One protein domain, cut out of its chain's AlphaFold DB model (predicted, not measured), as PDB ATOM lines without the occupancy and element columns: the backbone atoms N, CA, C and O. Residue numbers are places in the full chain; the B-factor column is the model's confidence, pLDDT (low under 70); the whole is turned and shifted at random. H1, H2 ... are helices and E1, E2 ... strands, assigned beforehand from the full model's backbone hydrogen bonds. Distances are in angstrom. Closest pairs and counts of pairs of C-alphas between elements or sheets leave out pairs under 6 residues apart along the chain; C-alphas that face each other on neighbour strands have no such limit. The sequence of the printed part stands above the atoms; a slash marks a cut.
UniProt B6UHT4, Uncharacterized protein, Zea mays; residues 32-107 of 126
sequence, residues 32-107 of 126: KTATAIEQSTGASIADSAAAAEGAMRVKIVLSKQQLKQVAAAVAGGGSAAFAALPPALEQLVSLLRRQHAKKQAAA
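Overview. This is residues 32 to 107 of the 126 residues of an uncharacterized protein of Zea mays (UniProt B6UHT4). A long last helix, H4, stands between two small parts: H1 with the strand hairpin E1 E2, and H2 with short H3. Residues 101 to 107 of H4 stick out. The 76 printed residues, with four named helices and two named strands in the order H1, E1, E2, H2, H3, H4, are mostly helix, compact, with radius of gyration of the C-alphas 12.9 A and spans 36 by 35 by 19 A.

Along the chain. H1, residues 32 to 41, begins at C-alpha 32 (4.409, 147.928, 16.822). E1 is residues 45 to 50, E2 56 to 60, H2 64 to 74, H3 80 to 83. H4, residues 87 to 107, 30.1 A long, ends at C-alpha 107 (7.643, 163.392, -10.296).

Arrangement. H1 touches H4 residues 88 to 89 alone, closest C-alphas Ile 37 and Ala 88, 5.4 A, at a steep tilt of 64 degrees. E1 and E2 are an antiparallel hairpin, N 46 and O 59 2.9 A apart, within hydrogen-bond range; both are apart from H4. H2 touches H4 residues 89 to 97 alone, closest C-alphas Val 74 and Arg 97, 5.6 A. H3 touches H2, closest C-alphas Ala 73 and Ala 81, 5.2 A. In H1, H2 and H4 every O i to N i+4 pair is within hydrogen-bond range; H3 is too short for one.

Size, cuts and confidence. The farthest C-alphas, of Ala 52 and Ala 80, are 37.6 A apart. The printed part has no cut and no long link. The pLDDT is under 70 at residues 43 to 56, 77 to 82 and 107.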
ATOM      1  N   LYS A  32       5.542 147.550  15.959       85.61
ATOM      2  CA  LYS A  32       4.409 147.928  16.822       85.61
ATOM      3  C   LYS A  32       3.194 148.434  16.044       85.61
ATOM      4  O   LYS A  32       2.062 148.174  16.433       85.61
ATOM      5  N   THR A  33       3.410 149.189  14.969       82.47
ATOM      6  CA  THR A  33       2.304 149.715  14.159       82.47
ATOM      7  C   THR A  33       1.744 148.634  13.243       82.47
ATOM      8  O   THR A  33       0.531 148.550  13.086       82.47
ATOM      9  N   ALA A  34       2.593 147.746  12.718       81.45
ATOM     10  CA  ALA A  34       2.141 146.571  11.980       81.45
ATOM     11  C   ALA A  34       1.238 145.668  12.843       81.45
ATOM     12  O   ALA A  34       0.125 145.348  12.427       81.45
ATOM     13  N   THR A  35       1.651 145.339  14.070       84.14
ATOM     14  CA  THR A  35       0.835 144.511  14.976       84.14
ATOM     15  C   THR A  35      -0.463 145.205  15.392       84.14
ATOM     16  O   THR A  35      -1.509 144.562  15.446       84.14
ATOM     17  N   ALA A  36      -0.446 146.523  15.617       85.91
ATOM     18  CA  ALA A  36      -1.664 147.283  15.908       85.91
ATOM     19  C   ALA A  36      -2.669 147.262  14.739       85.91
ATOM     20  O   ALA A  36      -3.883 147.224  14.956       85.91
ATOM     21  N   ILE A  37      -2.192 147.259  13.488       84.28
ATOM     22  CA  ILE A  37      -3.055 147.137  12.303       84.28
ATOM     23  C   ILE A  37      -3.682 145.741  12.231       84.28
ATOM     24  O   ILE A  37      -4.883 145.637  11.975       84.28
ATOM     25  N   GLU A  38      -2.915 144.681  12.494       85.83
ATOM     26  CA  GLU A  38      -3.463 143.317  12.538       85.83
ATOM     27  C   GLU A  38      -4.556 143.192  13.596       85.83
ATOM     28  O   GLU A  38      -5.645 142.701  13.302       85.83
ATOM     29  N   GLN A  39      -4.304 143.714  14.799       83.96
ATOM     30  CA  GLN A  39      -5.261 143.679  15.906       83.96
ATOM     31  C   GLN A  39      -6.535 144.476  15.611       83.96
ATOM     32  O   GLN A  39      -7.633 144.016  15.910       83.96
ATOM     33  N   SER A  40      -6.411 145.660  15.011       82.22
ATOM     34  CA  SER A  40      -7.565 146.525  14.722       82.22
ATOM     35  C   SER A  40      -8.383 146.075  13.511       82.22
ATOM     36  O   SER A  40      -9.581 146.343  13.447       82.22
ATOM     37  N   THR A  41      -7.757 145.398  12.547       77.46
ATOM     38  CA  THR A  41      -8.446 144.934  11.335       77.46
ATOM     39  C   THR A  41      -8.943 143.492  11.476       77.46
ATOM     40  O   THR A  41      -9.817 143.068  10.724       77.46
ATOM     41  N   GLY A  42      -8.383 142.714  12.409       73.17
ATOM     42  CA  GLY A  42      -8.596 141.265  12.486       73.17
ATOM     43  C   GLY A  42      -8.024 140.513  11.277       73.17
ATOM     44  O   GLY A  42      -8.376 139.362  11.034       73.17
ATOM     45  N   ALA A  43      -7.170 141.171  10.489       69.34
ATOM     46  CA  ALA A  43      -6.645 140.662   9.234       69.34
ATOM     47  C   ALA A  43      -5.130 140.481   9.325       69.34
ATOM     48  O   ALA A  43      -4.413 141.371   9.773       69.34
ATOM     49  N   SER A  44      -4.657 139.329   8.853       65.50
ATOM     50  CA  SER A  44      -3.234 138.996   8.783       65.50
ATOM     51  C   SER A  44      -2.504 139.906   7.792       65.50
ATOM     52  O   SER A  44      -2.940 140.088   6.646       65.50
ATOM     53  N   ILE A  45      -1.355 140.438   8.212       67.97
ATOM     54  CA  ILE A  45      -0.372 141.022   7.306       67.97
ATOM     55  C   ILE A  45       0.303 139.862   6.575       67.97
ATOM     56  O   ILE A  45       1.067 139.086   7.144       67.97
ATOM     57  N   ALA A  46      -0.011 139.721   5.289       59.75
ATOM     58  CA  ALA A  46       0.311 138.517   4.527       59.75
ATOM     59  C   ALA A  46       1.779 138.436   4.082       59.75
ATOM     60  O   ALA A  46       2.239 137.357   3.729       59.75
ATOM     61  N   ASP A  47       2.505 139.553   4.082       59.76
ATOM     62  CA  ASP A  47       3.906 139.600   3.670       59.76
ATOM     63  C   ASP A  47       4.623 140.700   4.451       59.76
ATOM     64  O   ASP A  47       4.457 141.876   4.131       59.76
ATOM     65  N   SER A  48       5.407 140.292   5.452       58.74
ATOM     66  CA  SER A  48       6.359 141.104   6.218       58.74
ATOM     67  C   SER A  48       7.772 140.820   5.725       58.74
ATOM     68  O   SER A  48       8.563 140.172   6.409       58.74
ATOM     69  N   ALA A  49       8.112 141.231   4.506       57.89
ATOM     70  CA  ALA A  49       9.487 141.057   4.050       57.89
ATOM     71  C   ALA A  49      10.356 142.133   4.717       57.89
ATOM     72  O   ALA A  49      10.410 143.274   4.242       57.89
ATOM     73  N   ALA A  50      11.001 141.768   5.829       51.54
ATOM     74  CA  ALA A  50      12.066 142.549   6.440       51.54
ATOM     75  C   ALA A  50      13.228 142.608   5.444       51.54
ATOM     76  O   ALA A  50      13.945 141.635   5.225       51.54
ATOM     77  N   ALA A  51      13.357 143.736   4.754       51.45
ATOM     78  CA  ALA A  51      14.507 143.975   3.906       51.45
ATOM     79  C   ALA A  51      15.647 144.545   4.750       51.45
ATOM     80  O   ALA A  51      15.392 145.325   5.664       51.45
ATOM     81  N   ALA A  52      16.883 144.198   4.386       51.60
ATOM     82  CA  ALA A  52      18.143 144.509   5.073       51.60
ATOM     83  C   ALA A  52      18.461 146.011   5.298       51.60
ATOM     84  O   ALA A  52      19.568 146.353   5.687       51.60
ATOM     85  N   GLU A  53      17.509 146.914   5.071       54.70
ATOM     86  CA  GLU A  53      17.690 148.363   5.147       54.70
ATOM     87  C   GLU A  53      16.474 149.049   5.807       54.70
ATOM     88  O   GLU A  53      15.861 149.958   5.249       54.70
ATOM     89  N   GLY A  54      16.035 148.539   6.965       60.08
ATOM     90  CA  GLY A  54      15.050 149.181   7.859       60.08
ATOM     91  C   GLY A  54      13.629 149.399   7.311       60.08
ATOM     92  O   GLY A  54      12.751 149.850   8.038       60.08
ATOM     93  N   ALA A  55      13.367 149.088   6.041       62.35
ATOM     94  CA  ALA A  55      12.095 149.348   5.383       62.35
ATOM     95  C   ALA A  55      11.357 148.039   5.078       62.35
ATOM     96  O   ALA A  55      11.777 147.247   4.227       62.35
ATOM     97  N   MET A  56      10.229 147.835   5.757       69.62
ATOM     98  CA  MET A  56       9.395 146.642   5.644       69.62
ATOM     99  C   MET A  56       8.443 146.753   4.441       69.62
ATOM    100  O   MET A  56       7.855 147.796   4.157       69.62
ATOM    101  N   ARG A  57       8.273 145.674   3.673       70.84
ATOM    102  CA  ARG A  57       7.090 145.567   2.801       70.84
ATOM    103  C   ARG A  57       6.001 144.889   3.603       70.84
ATOM    104  O   ARG A  57       6.293 143.878   4.224       70.84
ATOM    105  N   VAL A  58       4.812 145.485   3.584       76.37
ATOM    106  CA  VAL A  58       3.635 145.059   4.342       76.37
ATOM    107  C   VAL A  58       2.482 144.912   3.353       76.37
ATOM    108  O   VAL A  58       2.172 145.862   2.628       76.37
ATOM    109  N   LYS A  59       1.849 143.739   3.304       80.19
ATOM    110  CA  LYS A  59       0.591 143.525   2.571       80.19
ATOM    111  C   LYS A  59      -0.547 143.382   3.574       80.19
ATOM    112  O   LYS A  59      -0.635 142.367   4.252       80.19
ATOM    113  N   ILE A  60      -1.401 144.399   3.659       82.32
ATOM    114  CA  ILE A  60      -2.545 144.430   4.579       82.32
ATOM    115  C   ILE A  60      -3.796 144.044   3.792       82.32
ATOM    116  O   ILE A  60      -4.092 144.646   2.758       82.32
ATOM    117  N   VAL A  61      -4.520 143.037   4.272       83.82
ATOM    118  CA  VAL A  61      -5.824 142.653   3.722       83.82
ATOM    119  C   VAL A  61      -6.903 143.432   4.471       83.82
ATOM    120  O   VAL A  61      -6.921 143.432   5.693       83.82
ATOM    121  N   LEU A  62      -7.786 144.117   3.744       85.74
ATOM    122  CA  LEU A  62      -8.873 144.926   4.307       85.74
ATOM    123  C   LEU A  62     -10.217 144.470   3.737       85.74
ATOM    124  O   LEU A  62     -10.278 143.964   2.612       85.74
ATOM    125  N   SER A  63     -11.307 144.726   4.461       88.39
ATOM    126  CA  SER A  63     -12.649 144.580   3.893       88.39
ATOM    127  C   SER A  63     -12.884 145.594   2.764       88.39
ATOM    128  O   SER A  63     -12.243 146.646   2.688       88.39
ATOM    129  N   LYS A  64     -13.855 145.321   1.884       90.99
ATOM    130  CA  LYS A  64     -14.199 146.227   0.770       90.99
ATOM    131  C   LYS A  64     -14.582 147.632   1.256       90.99
ATOM    132  O   LYS A  64     -14.272 148.611   0.580       90.99
ATOM    133  N   GLN A  65     -15.258 147.738   2.402       89.86
ATOM    134  CA  GLN A  65     -15.652 149.025   2.989       89.86
ATOM    135  C   GLN A  65     -14.448 149.767   3.577       89.86
ATOM    136  O   GLN A  65     -14.246 150.935   3.247       89.86
ATOM    137  N   GLN A  66     -13.599 149.078   4.346       87.54
ATOM    138  CA  GLN A  66     -12.370 149.659   4.897       87.54
ATOM    139  C   GLN A  66     -11.436 150.140   3.785       87.54
ATOM    140  O   GLN A  66     -10.916 151.249   3.845       87.54
ATOM    141  N   LEU A  67     -11.268 149.351   2.719       88.76
ATOM    142  CA  LEU A  67     -10.424 149.736   1.594       88.76
ATOM    143  C   LEU A  67     -10.944 150.997   0.891       88.76
ATOM    144  O   LEU A  67     -10.146 151.853   0.520       88.76
ATOM    145  N   LYS A  68     -12.268 151.146   0.740       89.50
ATOM    146  CA  LYS A  68     -12.871 152.376   0.202       89.50
ATOM    147  C   LYS A  68     -12.557 153.587   1.077       89.50
ATOM    148  O   LYS A  68     -12.199 154.632   0.541       89.50
ATOM    149  N   GLN A  69     -12.655 153.441   2.397       89.01
ATOM    150  CA  GLN A  69     -12.341 154.511   3.347       89.01
ATOM    151  C   GLN A  69     -10.853 154.876   3.302       89.01
ATOM    152  O   GLN A  69     -10.522 156.047   3.135       89.01
ATOM    153  N   VAL A  70      -9.953 153.885   3.346       88.50
ATOM    154  CA  VAL A  70      -8.500 154.095   3.217       88.50
ATOM    155  C   VAL A  70      -8.164 154.770   1.890       88.50
ATOM    156  O   VAL A  70      -7.402 155.731   1.877       88.50
ATOM    157  N   ALA A  71      -8.737 154.318   0.773       88.25
ATOM    158  CA  ALA A  71      -8.484 154.904  -0.539       88.25
ATOM    159  C   ALA A  71      -8.964 156.360  -0.620       88.25
ATOM    160  O   ALA A  71      -8.217 157.222  -1.084       88.25
ATOM    161  N   ALA A  72     -10.168 156.652  -0.117       88.85
ATOM    162  CA  ALA A  72     -10.698 158.012  -0.049       88.85
ATOM    163  C   ALA A  72      -9.830 158.912   0.845       88.85
ATOM    164  O   ALA A  72      -9.516 160.046   0.477       88.85
ATOM    165  N   ALA A  73      -9.375 158.386   1.983       87.91
ATOM    166  CA  ALA A  73      -8.476 159.097   2.871       87.91
ATOM    167  C   ALA A  73      -7.125 159.354   2.177       87.91
ATOM    168  O   ALA A  73      -6.679 160.494   2.112       87.91
ATOM    169  N   VAL A  74      -6.483 158.369   1.547       86.88
ATOM    170  CA  VAL A  74      -5.199 158.581   0.848       86.88
ATOM    171  C   VAL A  74      -5.322 159.571  -0.317       86.88
ATOM    172  O   VAL A  74      -4.413 160.376  -0.511       86.88
ATOM    173  N   ALA A  75      -6.445 159.577  -1.042       84.88
ATOM    174  CA  ALA A  75      -6.689 160.470  -2.179       84.88
ATOM    175  C   ALA A  75      -6.840 161.962  -1.812       84.88
ATOM    176  O   ALA A  75      -6.936 162.799  -2.705       84.88
ATOM    177  N   GLY A  76      -6.837 162.307  -0.520       75.40
ATOM    178  CA  GLY A  76      -6.994 163.688  -0.054       75.40
ATOM    179  C   GLY A  76      -8.408 164.030   0.410       75.40
ATOM    180  O   GLY A  76      -8.699 165.203   0.622       75.40
ATOM    181  N   GLY A  77      -9.275 163.031   0.620       64.45
ATOM    182  CA  GLY A  77     -10.555 163.243   1.294       64.45
ATOM    183  C   GLY A  77     -10.340 163.891   2.666       64.45
ATOM    184  O   GLY A  77      -9.453 163.470   3.417       64.45
ATOM    185  N   GLY A  78     -11.104 164.948   2.963       62.85
ATOM    186  CA  GLY A  78     -11.007 165.716   4.211       62.85
ATOM    187  C   GLY A  78     -11.198 164.863   5.471       62.85
ATOM    188  O   GLY A  78     -11.500 163.674   5.381       62.85
ATOM    189  N   SER A  79     -11.044 165.465   6.657       64.21
ATOM    190  CA  SER A  79     -11.054 164.769   7.962       64.21
ATOM    191  C   SER A  79     -12.218 163.793   8.181       64.21
ATOM    192  O   SER A  79     -12.063 162.831   8.926       64.21
ATOM    193  N   ALA A  80     -13.348 163.965   7.491       66.14
ATOM    194  CA  ALA A  80     -14.462 163.015   7.506       66.14
ATOM    195  C   ALA A  80     -14.066 161.586   7.086       66.14
ATOM    196  O   ALA A  80     -14.625 160.623   7.600       66.14
ATOM    197  N   ALA A  81     -13.085 161.427   6.190       67.68
ATOM    198  CA  ALA A  81     -12.593 160.108   5.805       67.68
ATOM    199  C   ALA A  81     -11.818 159.425   6.944       67.68
ATOM    200  O   ALA A  81     -11.851 158.207   7.030       67.68
ATOM    201  N   PHE A  82     -11.163 160.190   7.826       69.15
ATOM    202  CA  PHE A  82     -10.446 159.659   8.992       69.15
ATOM    203  C   PHE A  82     -11.396 159.254  10.119       69.15
ATOM    204  O   PHE A  82     -11.191 158.221  10.734       69.15
ATOM    205  N   ALA A  83     -12.491 159.994  10.320       71.90
ATOM    206  CA  ALA A  83     -13.410 159.765  11.437       71.90
ATOM    207  C   ALA A  83     -14.020 158.348  11.496       71.90
ATOM    208  O   ALA A  83     -14.433 157.903  12.561       71.90
ATOM    209  N   ALA A  84     -14.090 157.638  10.365       77.45
ATOM    210  CA  ALA A  84     -14.615 156.273  10.300       77.45
ATOM    211  C   ALA A  84     -13.523 155.184  10.325       77.45
ATOM    212  O   ALA A  84     -13.840 153.997  10.233       77.45
ATOM    213  N   LEU A  85     -12.247 155.569  10.390       77.68
ATOM    214  CA  LEU A  85     -11.099 154.673  10.310       77.68
ATOM    215  C   LEU A  85     -10.558 154.359  11.717       77.68
ATOM    216  O   LEU A  85     -10.406 155.262  12.534       77.68
ATOM    217  N   PRO A  86     -10.224 153.091  12.018       81.16
ATOM    218  CA  PRO A  86      -9.515 152.743  13.244       81.16
ATOM    219  C   PRO A  86      -8.203 153.536  13.381       81.16
ATOM    220  O   PRO A  86      -7.494 153.692  12.382       81.16
ATOM    221  N   PRO A  87      -7.804 153.941  14.602       81.45
ATOM    222  CA  PRO A  87      -6.639 154.806  14.827       81.45
ATOM    223  C   PRO A  87      -5.327 154.226  14.265       81.45
ATOM    224  O   PRO A  87      -4.469 154.954  13.769       81.45
ATOM    225  N   ALA A  88      -5.177 152.898  14.258       81.93
ATOM    226  CA  ALA A  88      -4.014 152.245  13.654       81.93
ATOM    227  C   ALA A  88      -3.952 152.433  12.123       81.93
ATOM    228  O   ALA A  88      -2.873 152.606  11.549       81.93
ATOM    229  N   LEU A  89      -5.103 152.450  11.442       84.72
ATOM    230  CA  LEU A  89      -5.170 152.705  10.003       84.72
ATOM    231  C   LEU A  89      -4.989 154.192   9.673       84.72
ATOM    232  O   LEU A  89      -4.476 154.511   8.600       84.72
ATOM    233  N   GLU A  90      -5.315 155.109  10.582       87.79
ATOM    234  CA  GLU A  90      -5.018 156.536  10.402       87.79
ATOM    235  C   GLU A  90      -3.509 156.798  10.276       87.79
ATOM    236  O   GLU A  90      -3.065 157.575   9.418       87.79
ATOM    237  N   GLN A  91      -2.696 156.103  11.082       85.69
ATOM    238  CA  GLN A  91      -1.236 156.171  10.984       85.69
ATOM    239  C   GLN A  91      -0.741 155.636   9.633       85.69
ATOM    240  O   GLN A  91       0.090 156.281   8.983       85.69
ATOM    241  N   LEU A  92      -1.297 154.516   9.157       85.23
ATOM    242  CA  LEU A  92      -0.999 153.970   7.827       85.23
ATOM    243  C   LEU A  92      -1.320 154.984   6.719       85.23
ATOM    244  O   LEU A  92      -0.484 155.245   5.851       85.23
ATOM    245  N   VAL A  93      -2.519 155.574   6.741       87.87
ATOM    246  CA  VAL A  93      -2.942 156.568   5.744       87.87
ATOM    247  C   VAL A  93      -2.011 157.778   5.770       87.87
ATOM    248  O   VAL A  93      -1.623 158.279   4.714       87.87
ATOM    249  N   SER A  94      -1.605 158.228   6.956       87.33
ATOM    250  CA  SER A  94      -0.668 159.344   7.114       87.33
ATOM    251  C   SER A  94       0.691 159.051   6.469       87.33
ATOM    252  O   SER A  94       1.226 159.893   5.742       87.33
ATOM    253  N   LEU A  95       1.228 157.842   6.658       84.82
ATOM    254  CA  LEU A  95       2.464 157.398   6.004       84.82
ATOM    255  C   LEU A  95       2.310 157.320   4.480       84.82
ATOM    256  O   LEU A  95       3.172 157.809   3.743       84.82
ATOM    257  N   LEU A  96       1.196 156.762   3.999       85.90
ATOM    258  CA  LEU A  96       0.895 156.662   2.570       85.90
ATOM    259  C   LEU A  96       0.766 158.041   1.919       85.90
ATOM    260  O   LEU A  96       1.351 158.265   0.859       85.90
ATOM    261  N   ARG A  97       0.077 158.989   2.565       86.69
ATOM    262  CA  ARG A  97      -0.041 160.379   2.101       86.69
ATOM    263  C   ARG A  97       1.323 161.053   1.997       86.69
ATOM    264  O   ARG A  97       1.628 161.640   0.960       86.69
ATOM    265  N   ARG A  98       2.176 160.927   3.022       85.83
ATOM    266  CA  ARG A  98       3.547 161.476   3.001       85.83
ATOM    267  C   ARG A  98       4.375 160.889   1.858       85.83
ATOM    268  O   ARG A  98       5.058 161.627   1.150       85.83
ATOM    269  N   GLN A  99       4.290 159.578   1.639       83.22
ATOM    270  CA  GLN A  99       4.946 158.915   0.511       83.22
ATOM    271  C   GLN A  99       4.421 159.406  -0.839       83.22
ATOM    272  O   GLN A  99       5.214 159.681  -1.740       83.22
ATOM    273  N   HIS A 100       3.103 159.554  -0.981       81.30
ATOM    274  CA  HIS A 100       2.491 160.058  -2.205       81.30
ATOM    275  C   HIS A 100       2.921 161.498  -2.492       81.30
ATOM    276  O   HIS A 100       3.335 161.787  -3.612       81.30
ATOM    277  N   ALA A 101       2.920 162.369  -1.480       83.05
ATOM    278  CA  ALA A 101       3.398 163.742  -1.598       83.05
ATOM    279  C   ALA A 101       4.882 163.790  -1.997       83.05
ATOM    280  O   ALA A 101       5.248 164.482  -2.946       83.05
ATOM    281  N   LYS A 102       5.735 162.978  -1.354       83.52
ATOM    282  CA  LYS A 102       7.161 162.866  -1.705       83.52
ATOM    283  C   LYS A 102       7.354 162.387  -3.147       83.52
ATOM    284  O   LYS A 102       8.196 162.918  -3.872       83.52
ATOM    285  N   LYS A 103       6.557 161.411  -3.589       80.45
ATOM    286  CA  LYS A 103       6.586 160.902  -4.965       80.45
ATOM    287  C   LYS A 103       6.103 161.947  -5.969       80.45
ATOM    288  O   LYS A 103       6.713 162.068  -7.025       80.45
ATOM    289  N   GLN A 104       5.057 162.709  -5.653       77.87
ATOM    290  CA  GLN A 104       4.572 163.797  -6.507       77.87
ATOM    291  C   GLN A 104       5.604 164.925  -6.628       77.87
ATOM    292  O   GLN A 104       5.880 165.374  -7.739       77.87
ATOM    293  N   ALA A 105       6.266 165.298  -5.529       78.55
ATOM    294  CA  ALA A 105       7.362 166.265  -5.551       78.55
ATOM    295  C   ALA A 105       8.540 165.787  -6.424       78.55
ATOM    296  O   ALA A 105       9.107 166.562  -7.193       78.55
ATOM    297  N   ALA A 106       8.883 164.494  -6.368       72.07
ATOM    298  CA  ALA A 106       9.919 163.908  -7.220       72.07
ATOM    299  C   ALA A 106       9.483 163.773  -8.693       72.07
ATOM    300  O   ALA A 106      10.295 163.964  -9.599       72.07
ATOM    301  N   ALA A 107       8.206 163.474  -8.950       67.21
ATOM    302  CA  ALA A 107       7.643 163.392 -10.296       67.21
ATOM    303  C   ALA A 107       7.654 164.756 -11.003       67.21
ATOM    304  O   ALA A 107       7.908 164.808 -12.204       67.21
TER     305      ALA A 107